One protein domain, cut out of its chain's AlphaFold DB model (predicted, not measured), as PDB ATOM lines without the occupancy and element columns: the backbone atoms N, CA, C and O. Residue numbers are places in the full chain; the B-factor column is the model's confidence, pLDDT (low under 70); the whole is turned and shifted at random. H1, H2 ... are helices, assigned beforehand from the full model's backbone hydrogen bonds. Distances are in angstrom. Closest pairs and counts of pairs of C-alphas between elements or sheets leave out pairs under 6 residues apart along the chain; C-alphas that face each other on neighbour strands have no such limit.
ATOM      1  N   ILE A  22      67.390  -8.089  42.549       87.81
ATOM      2  CA  ILE A  22      68.559  -8.974  42.568       87.81
ATOM      3  C   ILE A  22      69.806  -8.235  42.083       87.81
ATOM      4  O   ILE A  22      69.726  -7.205  41.414       87.81
ATOM      5  N   TYR A  23      70.973  -8.782  42.420       88.50
ATOM      6  CA  TYR A  23      72.256  -8.345  41.886       88.50
ATOM      7  C   TYR A  23      72.856  -9.457  41.035       88.50
ATOM      8  O   TYR A  23      73.056 -10.561  41.540       88.50
ATOM      9  N   LEU A  24      73.206  -9.140  39.791       90.19
ATOM     10  CA  LEU A  24      73.986 -10.015  38.923       90.19
ATOM     11  C   LEU A  24      75.399  -9.446  38.782       90.19
ATOM     12  O   LEU A  24      75.583  -8.269  38.464       90.19
ATOM     13  N   THR A  25      76.401 -10.279  39.041       91.50
ATOM     14  CA  THR A  25      77.798  -9.929  38.765       91.50
ATOM     15  C   THR A  25      78.020  -9.960  37.255       91.50
ATOM     16  O   THR A  25      77.535 -10.869  36.593       91.50
ATOM     17  N   SER A  26      78.752  -8.983  36.709       91.94
ATOM     18  CA  SER A  26      79.097  -8.985  35.282       91.94
ATOM     19  C   SER A  26      79.858 -10.268  34.909       91.94
ATOM     20  O   SER A  26      80.854 -10.573  35.574       91.94
ATOM     21  N   PRO A  27      79.442 -10.982  33.847       96.19
ATOM     22  CA  PRO A  27      80.087 -12.217  33.406       96.19
ATOM     23  C   PRO A  27      81.248 -11.980  32.431       96.19
ATOM     24  O   PRO A  27      81.800 -12.936  31.895       96.19
ATOM     25  N   LEU A  28      81.624 -10.723  32.158       95.44
ATOM     26  CA  LEU A  28      82.552 -10.382  31.076       95.44
ATOM     27  C   LEU A  28      83.892 -11.123  31.177       95.44
ATOM     28  O   LEU A  28      84.424 -11.564  30.164       95.44
ATOM     29  N   LEU A  29      84.441 -11.284  32.384       95.31
ATOM     30  CA  LEU A  29      85.709 -12.000  32.564       95.31
ATOM     31  C   LEU A  29      85.597 -13.489  32.226       95.31
ATOM     32  O   LEU A  29      86.518 -14.034  31.618       95.31
ATOM     33  N   ASP A  30      84.482 -14.124  32.584       97.25
ATOM     34  CA  ASP A  30      84.238 -15.530  32.262       97.25
ATOM     35  C   ASP A  30      84.059 -15.684  30.748       97.25
ATOM     36  O   ASP A  30      84.726 -16.505  30.129       97.25
ATOM     37  N   ILE A  31      83.291 -14.786  30.122       98.12
ATOM     38  CA  ILE A  31      83.100 -14.749  28.665       98.12
ATOM     39  C   ILE A  31      84.431 -14.584  27.917       98.12
ATOM     40  O   ILE A  31      84.683 -15.293  26.945       98.12
ATOM     41  N   LEU A  32      85.298 -13.661  28.351       97.75
ATOM     42  CA  LEU A  32      86.621 -13.467  27.743       97.75
ATOM     43  C   LEU A  32      87.504 -14.714  27.902       97.75
ATOM     44  O   LEU A  32      88.247 -15.056  26.983       97.75
ATOM     45  N   THR A  33      87.414 -15.384  29.054       97.94
ATOM     46  CA  THR A  33      88.166 -16.614  29.349       97.94
ATOM     47  C   THR A  33      87.694 -17.772  28.474       97.94
ATOM     48  O   THR A  33      88.521 -18.473  27.889       97.94
ATOM     49  N   ASP A  34      86.383 -17.941  28.323       97.69
ATOM     50  CA  ASP A  34      85.796 -18.976  27.470       97.69
ATOM     51  C   ASP A  34      86.119 -18.729  25.989       97.69
ATOM     52  O   ASP A  34      86.447 -19.663  25.255       97.69
ATOM     53  N   TRP A  35      86.122 -17.466  25.546       98.06
ATOM     54  CA  TRP A  35      86.497 -17.100  24.175       98.06
ATOM     55  C   TRP A  35      87.955 -17.459  23.850       98.06
ATOM     56  O   TRP A  35      88.233 -18.004  22.778       98.06
ATOM     57  N   ASP A  36      88.878 -17.208  24.786       98.12
ATOM     58  CA  ASP A  36      90.286 -17.617  24.667       98.12
ATOM     59  C   ASP A  36      90.435 -19.146  24.668       98.12
ATOM     60  O   ASP A  36      91.178 -19.709  23.861       98.12
ATOM     61  N   ALA A  37      89.675 -19.840  25.521       98.12
ATOM     62  CA  ALA A  37      89.680 -21.301  25.600       98.12
ATOM     63  C   ALA A  37      89.181 -21.975  24.306       98.12
ATOM     64  O   ALA A  37      89.620 -23.079  23.973       98.12
ATOM     65  N   GLU A  38      88.320 -21.300  23.537       97.56
ATOM     66  CA  GLU A  38      87.917 -21.707  22.183       97.56
ATOM     67  C   GLU A  38      88.992 -21.432  21.107       97.56
ATOM     68  O   GLU A  38      88.792 -21.746  19.930       97.56
ATOM     69  N   GLY A  39      90.141 -20.864  21.485       98.19
ATOM     70  CA  GLY A  39      91.247 -20.525  20.589       98.19
ATOM     71  C   GLY A  39      91.034 -19.231  19.800       98.19
ATOM     72  O   GLY A  39      91.710 -19.017  18.789       98.19
ATOM     73  N   LYS A  40      90.087 -18.388  20.223       98.12
ATOM     74  CA  LYS A  40      89.799 -17.087  19.609       98.12
ATOM     75  C   LYS A  40      90.507 -15.973  20.372       98.12
ATOM     76  O   LYS A  40      90.931 -16.158  21.504       98.12
ATOM     77  N   ASN A  41      90.644 -14.797  19.763       97.88
ATOM     78  CA  ASN A  41      91.301 -13.666  20.416       97.88
ATOM     79  C   ASN A  41      90.285 -12.857  21.246       97.88
ATOM     80  O   ASN A  41      89.378 -12.273  20.651       97.88
ATOM     81  N   PRO A  42      90.436 -12.723  22.579       97.75
ATOM     82  CA  PRO A  42      89.514 -11.937  23.408       97.75
ATOM     83  C   PRO A  42      89.393 -10.464  23.000       97.75
ATOM     84  O   PRO A  42      88.381  -9.830  23.279       97.75
ATOM     85  N   ALA A  43      90.384  -9.905  22.296       97.38
ATOM     86  CA  ALA A  43      90.289  -8.549  21.758       97.38
ATOM     87  C   ALA A  43      89.164  -8.383  20.714       97.38
ATOM     88  O   ALA A  43      88.714  -7.266  20.492       97.38
ATOM     89  N   GLU A  44      88.680  -9.473  20.103       97.94
ATOM     90  CA  GLU A  44      87.507  -9.465  19.209       97.94
ATOM     91  C   GLU A  44      86.207  -9.095  19.939       97.94
ATOM     92  O   GLU A  44      85.225  -8.710  19.304       97.94
ATOM     93  N   LEU A  45      86.195  -9.215  21.269       98.38
ATOM     94  CA  LEU A  45      85.056  -8.901  22.125       98.38
ATOM     95  C   LEU A  45      85.070  -7.451  22.630       98.38
ATOM     96  O   LEU A  45      84.136  -7.038  23.313       98.38
ATOM     97  N   ILE A  46      86.089  -6.662  22.283       98.12
ATOM     98  CA  ILE A  46      86.226  -5.261  22.694       98.12
ATOM     99  C   ILE A  46      85.994  -4.339  21.492       98.12
ATOM    100  O   ILE A  46      86.446  -4.620  20.382       98.12
ATOM    101  N   GLU A  47      85.307  -3.218  21.711       97.81
ATOM    102  CA  GLU A  47      85.101  -2.188  20.694       97.81
ATOM    103  C   GLU A  47      86.449  -1.650  20.181       97.81
ATOM    104  O   GLU A  47      87.260  -1.138  20.961       97.81
ATOM    105  N   PRO A  48      86.722  -1.720  18.865       97.25
ATOM    106  CA  PRO A  48      88.049  -1.426  18.333       97.25
ATOM    107  C   PRO A  48      88.405   0.065  18.358       97.25
ATOM    108  O   PRO A  48      89.581   0.409  18.239       97.25
ATOM    109  N   VAL A  49      87.413   0.957  18.462       98.00
ATOM    110  CA  VAL A  49      87.639   2.411  18.413       98.00
ATOM    111  C   VAL A  49      88.094   2.951  19.765       98.00
ATOM    112  O   VAL A  49      89.055   3.717  19.820       98.00
ATOM    113  N   ASP A  50      87.414   2.574  20.843       97.75
ATOM    114  CA  ASP A  50      87.742   3.044  22.192       97.75
ATOM    115  C   ASP A  50      88.619   2.065  22.983       97.75
ATOM    116  O   ASP A  50      89.266   2.483  23.945       97.75
ATOM    117  N   GLY A  51      88.692   0.796  22.565       97.00
ATOM    118  CA  GLY A  51      89.464  -0.232  23.257       97.00
ATOM    119  C   GLY A  51      88.960  -0.498  24.675       97.00
ATOM    120  O   GLY A  51      89.752  -0.886  25.536       97.00
ATOM    121  N   PHE A  52      87.678  -0.232  24.937       96.44
ATOM    122  CA  PHE A  52      87.104  -0.241  26.274       96.44
ATOM    123  C   PHE A  52      85.732  -0.911  26.339       96.44
ATOM    124  O   PHE A  52      85.551  -1.819  27.150       96.44
ATOM    125  N   HIS A  53      84.761  -0.485  25.528       98.00
ATOM    126  CA  HIS A  53      83.410  -1.036  25.622       98.00
ATOM    127  C   HIS A  53      83.368  -2.490  25.133       98.00
ATOM    128  O   HIS A  53      84.116  -2.854  24.222       98.00
ATOM    129  N   PRO A  54      82.470  -3.329  25.680       97.69
ATOM    130  CA  PRO A  54      82.160  -4.611  25.070       97.69
ATOM    131  C   PRO A  54      81.612  -4.378  23.661       97.69
ATOM    132  O   PRO A  54      80.659  -3.610  23.479       97.69
ATOM    133  N   GLY A  55      82.204  -5.057  22.682       97.75
ATOM    134  CA  GLY A  55      81.723  -5.067  21.308       97.75
ATOM    135  C   GLY A  55      80.382  -5.784  21.175       97.75
ATOM    136  O   GLY A  55      79.920  -6.464  22.096       97.75
ATOM    137  N   GLN A  56      79.763  -5.697  19.998       97.94
ATOM    138  CA  GLN A  56      78.443  -6.297  19.751       97.94
ATOM    139  C   GLN A  56      78.361  -7.793  20.118       97.94
ATOM    140  O   GLN A  56      77.355  -8.241  20.670       97.94
ATOM    141  N   ILE A  57      79.410  -8.573  19.836       98.06
ATOM    142  CA  ILE A  57      79.448 -10.007  20.167       98.06
ATOM    143  C   ILE A  57      79.475 -10.205  21.686       98.06
ATOM    144  O   ILE A  57      78.724 -11.028  22.204       98.06
ATOM    145  N   ALA A  58      80.288  -9.428  22.404       98.00
ATOM    146  CA  ALA A  58      80.371  -9.503  23.859       98.00
ATOM    147  C   ALA A  58      79.027  -9.175  24.515       98.00
ATOM    148  O   ALA A  58      78.568  -9.927  25.366       98.00
ATOM    149  N   GLN A  59      78.344  -8.123  24.051       98.12
ATOM    150  CA  GLN A  59      77.018  -7.756  24.560       98.12
ATOM    151  C   GLN A  59      75.984  -8.871  24.348       98.12
ATOM    152  O   GLN A  59      75.179  -9.146  25.237       98.12
ATOM    153  N   ALA A  60      76.014  -9.552  23.197       98.31
ATOM    154  CA  ALA A  60      75.128 -10.687  22.940       98.31
ATOM    155  C   ALA A  60      75.423 -11.883  23.866       98.31
ATOM    156  O   ALA A  60      74.493 -12.542  24.331       98.31
ATOM    157  N   LEU A  61      76.701 -12.150  24.161       98.31
ATOM    158  CA  LEU A  61      77.112 -13.204  25.094       98.31
ATOM    159  C   LEU A  61      76.730 -12.869  26.542       98.31
ATOM    160  O   LEU A  61      76.218 -13.737  27.243       98.31
ATOM    161  N   GLU A  62      76.896 -11.615  26.971       98.19
ATOM    162  CA  GLU A  62      76.440 -11.151  28.288       98.19
ATOM    163  C   GLU A  62      74.918 -11.278  28.431       98.19
ATOM    164  O   GLU A  62      74.431 -11.763  29.452       98.19
ATOM    165  N   ALA A  63      74.158 -10.901  27.394       98.06
ATOM    166  CA  ALA A  63      72.704 -11.042  27.383       98.06
ATOM    167  C   ALA A  63      72.264 -12.511  27.442       98.06
ATOM    168  O   ALA A  63      71.329 -12.839  28.174       98.06
ATOM    169  N   LYS A  64      72.954 -13.401  26.714       98.19
ATOM    170  CA  LYS A  64      72.719 -14.846  26.780       98.19
ATOM    171  C   LYS A  64      72.969 -15.379  28.192       98.19
ATOM    172  O   LYS A  64      72.085 -16.022  28.747       98.19
ATOM    173  N   TRP A  65      74.129 -15.069  28.772       97.88
ATOM    174  CA  TRP A  65      74.467 -15.477  30.137       97.88
ATOM    175  C   TRP A  65      73.420 -14.986  31.143       97.88
ATOM    176  O   TRP A  65      72.962 -15.751  31.985       97.88
ATOM    177  N   MET A  66      72.992 -13.723  31.025       97.81
ATOM    178  CA  MET A  66      71.968 -13.151  31.899       97.81
ATOM    179  C   MET A  66      70.639 -13.898  31.765       97.81
ATOM    180  O   MET A  66      70.020 -14.202  32.780       97.81
ATOM    181  N   TYR A  67      70.205 -14.201  30.539       98.00
ATOM    182  CA  TYR A  67      68.963 -14.935  30.300       98.00
ATOM    183  C   TYR A  67      69.015 -16.340  30.911       98.00
ATOM    184  O   TYR A  67      68.113 -16.701  31.658       98.00
ATOM    185  N   GLU A  68      70.087 -17.097  30.655       97.62
ATOM    186  CA  GLU A  68      70.276 -18.450  31.202       97.62
ATOM    187  C   GLU A  68      70.312 -18.431  32.739       97.62
ATOM    188  O   GLU A  68      69.680 -19.260  33.392       97.62
ATOM    189  N   HIS A  69      70.977 -17.437  33.334       96.38
ATOM    190  CA  HIS A  69      71.043 -17.301  34.787       96.38
ATOM    191  C   HIS A  69      69.689 -16.935  35.412       96.38
ATOM    192  O   HIS A  69      69.340 -17.442  36.479       96.38
ATOM    193  N   LEU A  70      68.913 -16.062  34.760       97.06
ATOM    194  CA  LEU A  70      67.552 -15.741  35.193       97.06
ATOM    195  C   LEU A  70      66.625 -16.949  35.043       97.06
ATOM    196  O   LEU A  70      65.850 -17.218  35.949       97.06
ATOM    197  N   GLU A  71      66.723 -17.697  33.946       97.38
ATOM    198  CA  GLU A  71      65.899 -18.885  33.711       97.38
ATOM    199  C   GLU A  71      66.147 -19.976  34.763       97.38
ATOM    200  O   GLU A  71      65.197 -20.598  35.239       97.38
ATOM    201  N   GLU A  72      67.403 -20.181  35.172       97.19
ATOM    202  CA  GLU A  72      67.757 -21.181  36.184       97.19
ATOM    203  C   GLU A  72      67.403 -20.736  37.613       97.19
ATOM    204  O   GLU A  72      66.840 -21.518  38.385       97.19
ATOM    205  N   ALA A  73      67.753 -19.501  37.988       96.12
ATOM    206  CA  ALA A  73      67.708 -19.059  39.385       96.12
ATOM    207  C   ALA A  73      66.468 -18.227  39.753       96.12
ATOM    208  O   ALA A  73      66.080 -18.225  40.922       96.12
ATOM    209  N   TYR A  74      65.869 -17.530  38.784       95.88
ATOM    210  CA  TYR A  74      64.760 -16.584  38.973       95.88
ATOM    211  C   TYR A  74      63.727 -16.673  37.826       95.88
ATOM    212  O   TYR A  74      63.413 -15.653  37.200       95.88
ATOM    213  N   PRO A  75      63.204 -17.869  37.484       96.81
ATOM    214  CA  PRO A  75      62.322 -18.050  36.325       96.81
ATOM    215  C   PRO A  75      61.057 -17.180  36.388       96.81
ATOM    216  O   PRO A  75      60.501 -16.795  35.357       96.81
ATOM    217  N   GLU A  76      60.614 -16.807  37.590       95.88
ATOM    218  CA  GLU A  76      59.491 -15.899  37.806       95.88
ATOM    219  C   GLU A  76      59.727 -14.481  37.257       95.88
ATOM    220  O   GLU A  76      58.758 -13.774  36.984       95.88
ATOM    221  N   PHE A  77      60.984 -14.079  37.026       96.25
ATOM    222  CA  PHE A  77      61.319 -12.790  36.405       96.25
ATOM    223  C   PHE A  77      61.116 -12.816  34.882       96.25
ATOM    224  O   PHE A  77      60.912 -11.762  34.280       96.25
ATOM    225  N   LEU A  78      61.160 -13.998  34.255       97.50
ATOM    226  CA  LEU A  78      60.945 -14.175  32.813       97.50
ATOM    227  C   LEU A  78      59.471 -14.431  32.468       97.50
ATOM    228  O   LEU A  78      59.019 -14.081  31.376       97.50
ATOM    229  N   GLY A  79      58.715 -14.998  33.410       96.62
ATOM    230  CA  GLY A  79      57.329 -15.406  33.202       96.62
ATOM    231  C   GLY A  79      57.205 -16.720  32.425       96.62
ATOM    232  O   GLY A  79      58.183 -17.315  31.978       96.62
ATOM    233  N   GLU A  80      55.975 -17.212  32.288       97.38
ATOM    234  CA  GLU A  80      55.711 -18.454  31.560       97.38
ATOM    235  C   GLU A  80      55.747 -18.245  30.043       97.38
ATOM    236  O   GLU A  80      55.350 -17.200  29.518       97.38
ATOM    237  N   VAL A  81      56.143 -19.291  29.312       97.69
ATOM    238  CA  VAL A  81      55.997 -19.322  27.855       97.69
ATOM    239  C   VAL A  81      54.513 -19.220  27.507       97.69
ATOM    240  O   VAL A  81      53.715 -20.077  27.883       97.69
TER     241      VAL A  81
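What this domain is: This is residues 22 to 81 of the 98 residues of the protein "Hypothetical protein" of Palpitomonas bilix (UniProt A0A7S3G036). A long helix, H3, makes most of the length, and near its first end it meets the start of the shorter H1 in a corner, with the very short H2 close by. The printed part has 60 residues with three named helices, H1, H2, H3 in chain order, and no named strand: all helix. It is loose, with a radius of gyration of the C-alphas of 13.5 A, and elongated, spanning 39 by 24 by 21 A.

How they stand to each other: H1, residues 28 to 37, touches H2, residues 42 to 45; their closest C-alphas, of Leu 32 and Pro 42, are 5.4 A apart. H1 touches residues 58 to 62 alone of H3, residues 56 to 73, closest at the C-alphas of Leu 28 and Glu 62, 6.8 A, and only just about perpendicular at 71 degrees. H2 and H3 only just touch, with 3 pairs of C-alphas within 8 A, through residues 56 to 58 alone of H3; the closest C-alphas, of Leu 45 and Ala 58, are 5.0 A apart. Each O i to N i+4 pair in H1 and H3 is within hydrogen-bond range; H2 is too short for one.

Where its parts are: H1 starts at C-alpha 28 (82.552, -10.382, 31.076) and is 14.1 A long. H3 is 25.8 A long and ends at C-alpha 73 (67.708, -19.059, 39.385).

The domain as a whole: The C-alphas farthest apart, of Val 49 and Glu 80, are 40.3 A apart. The printed part has no cut and no long link, and no printed residue is under 70 in pLDDT.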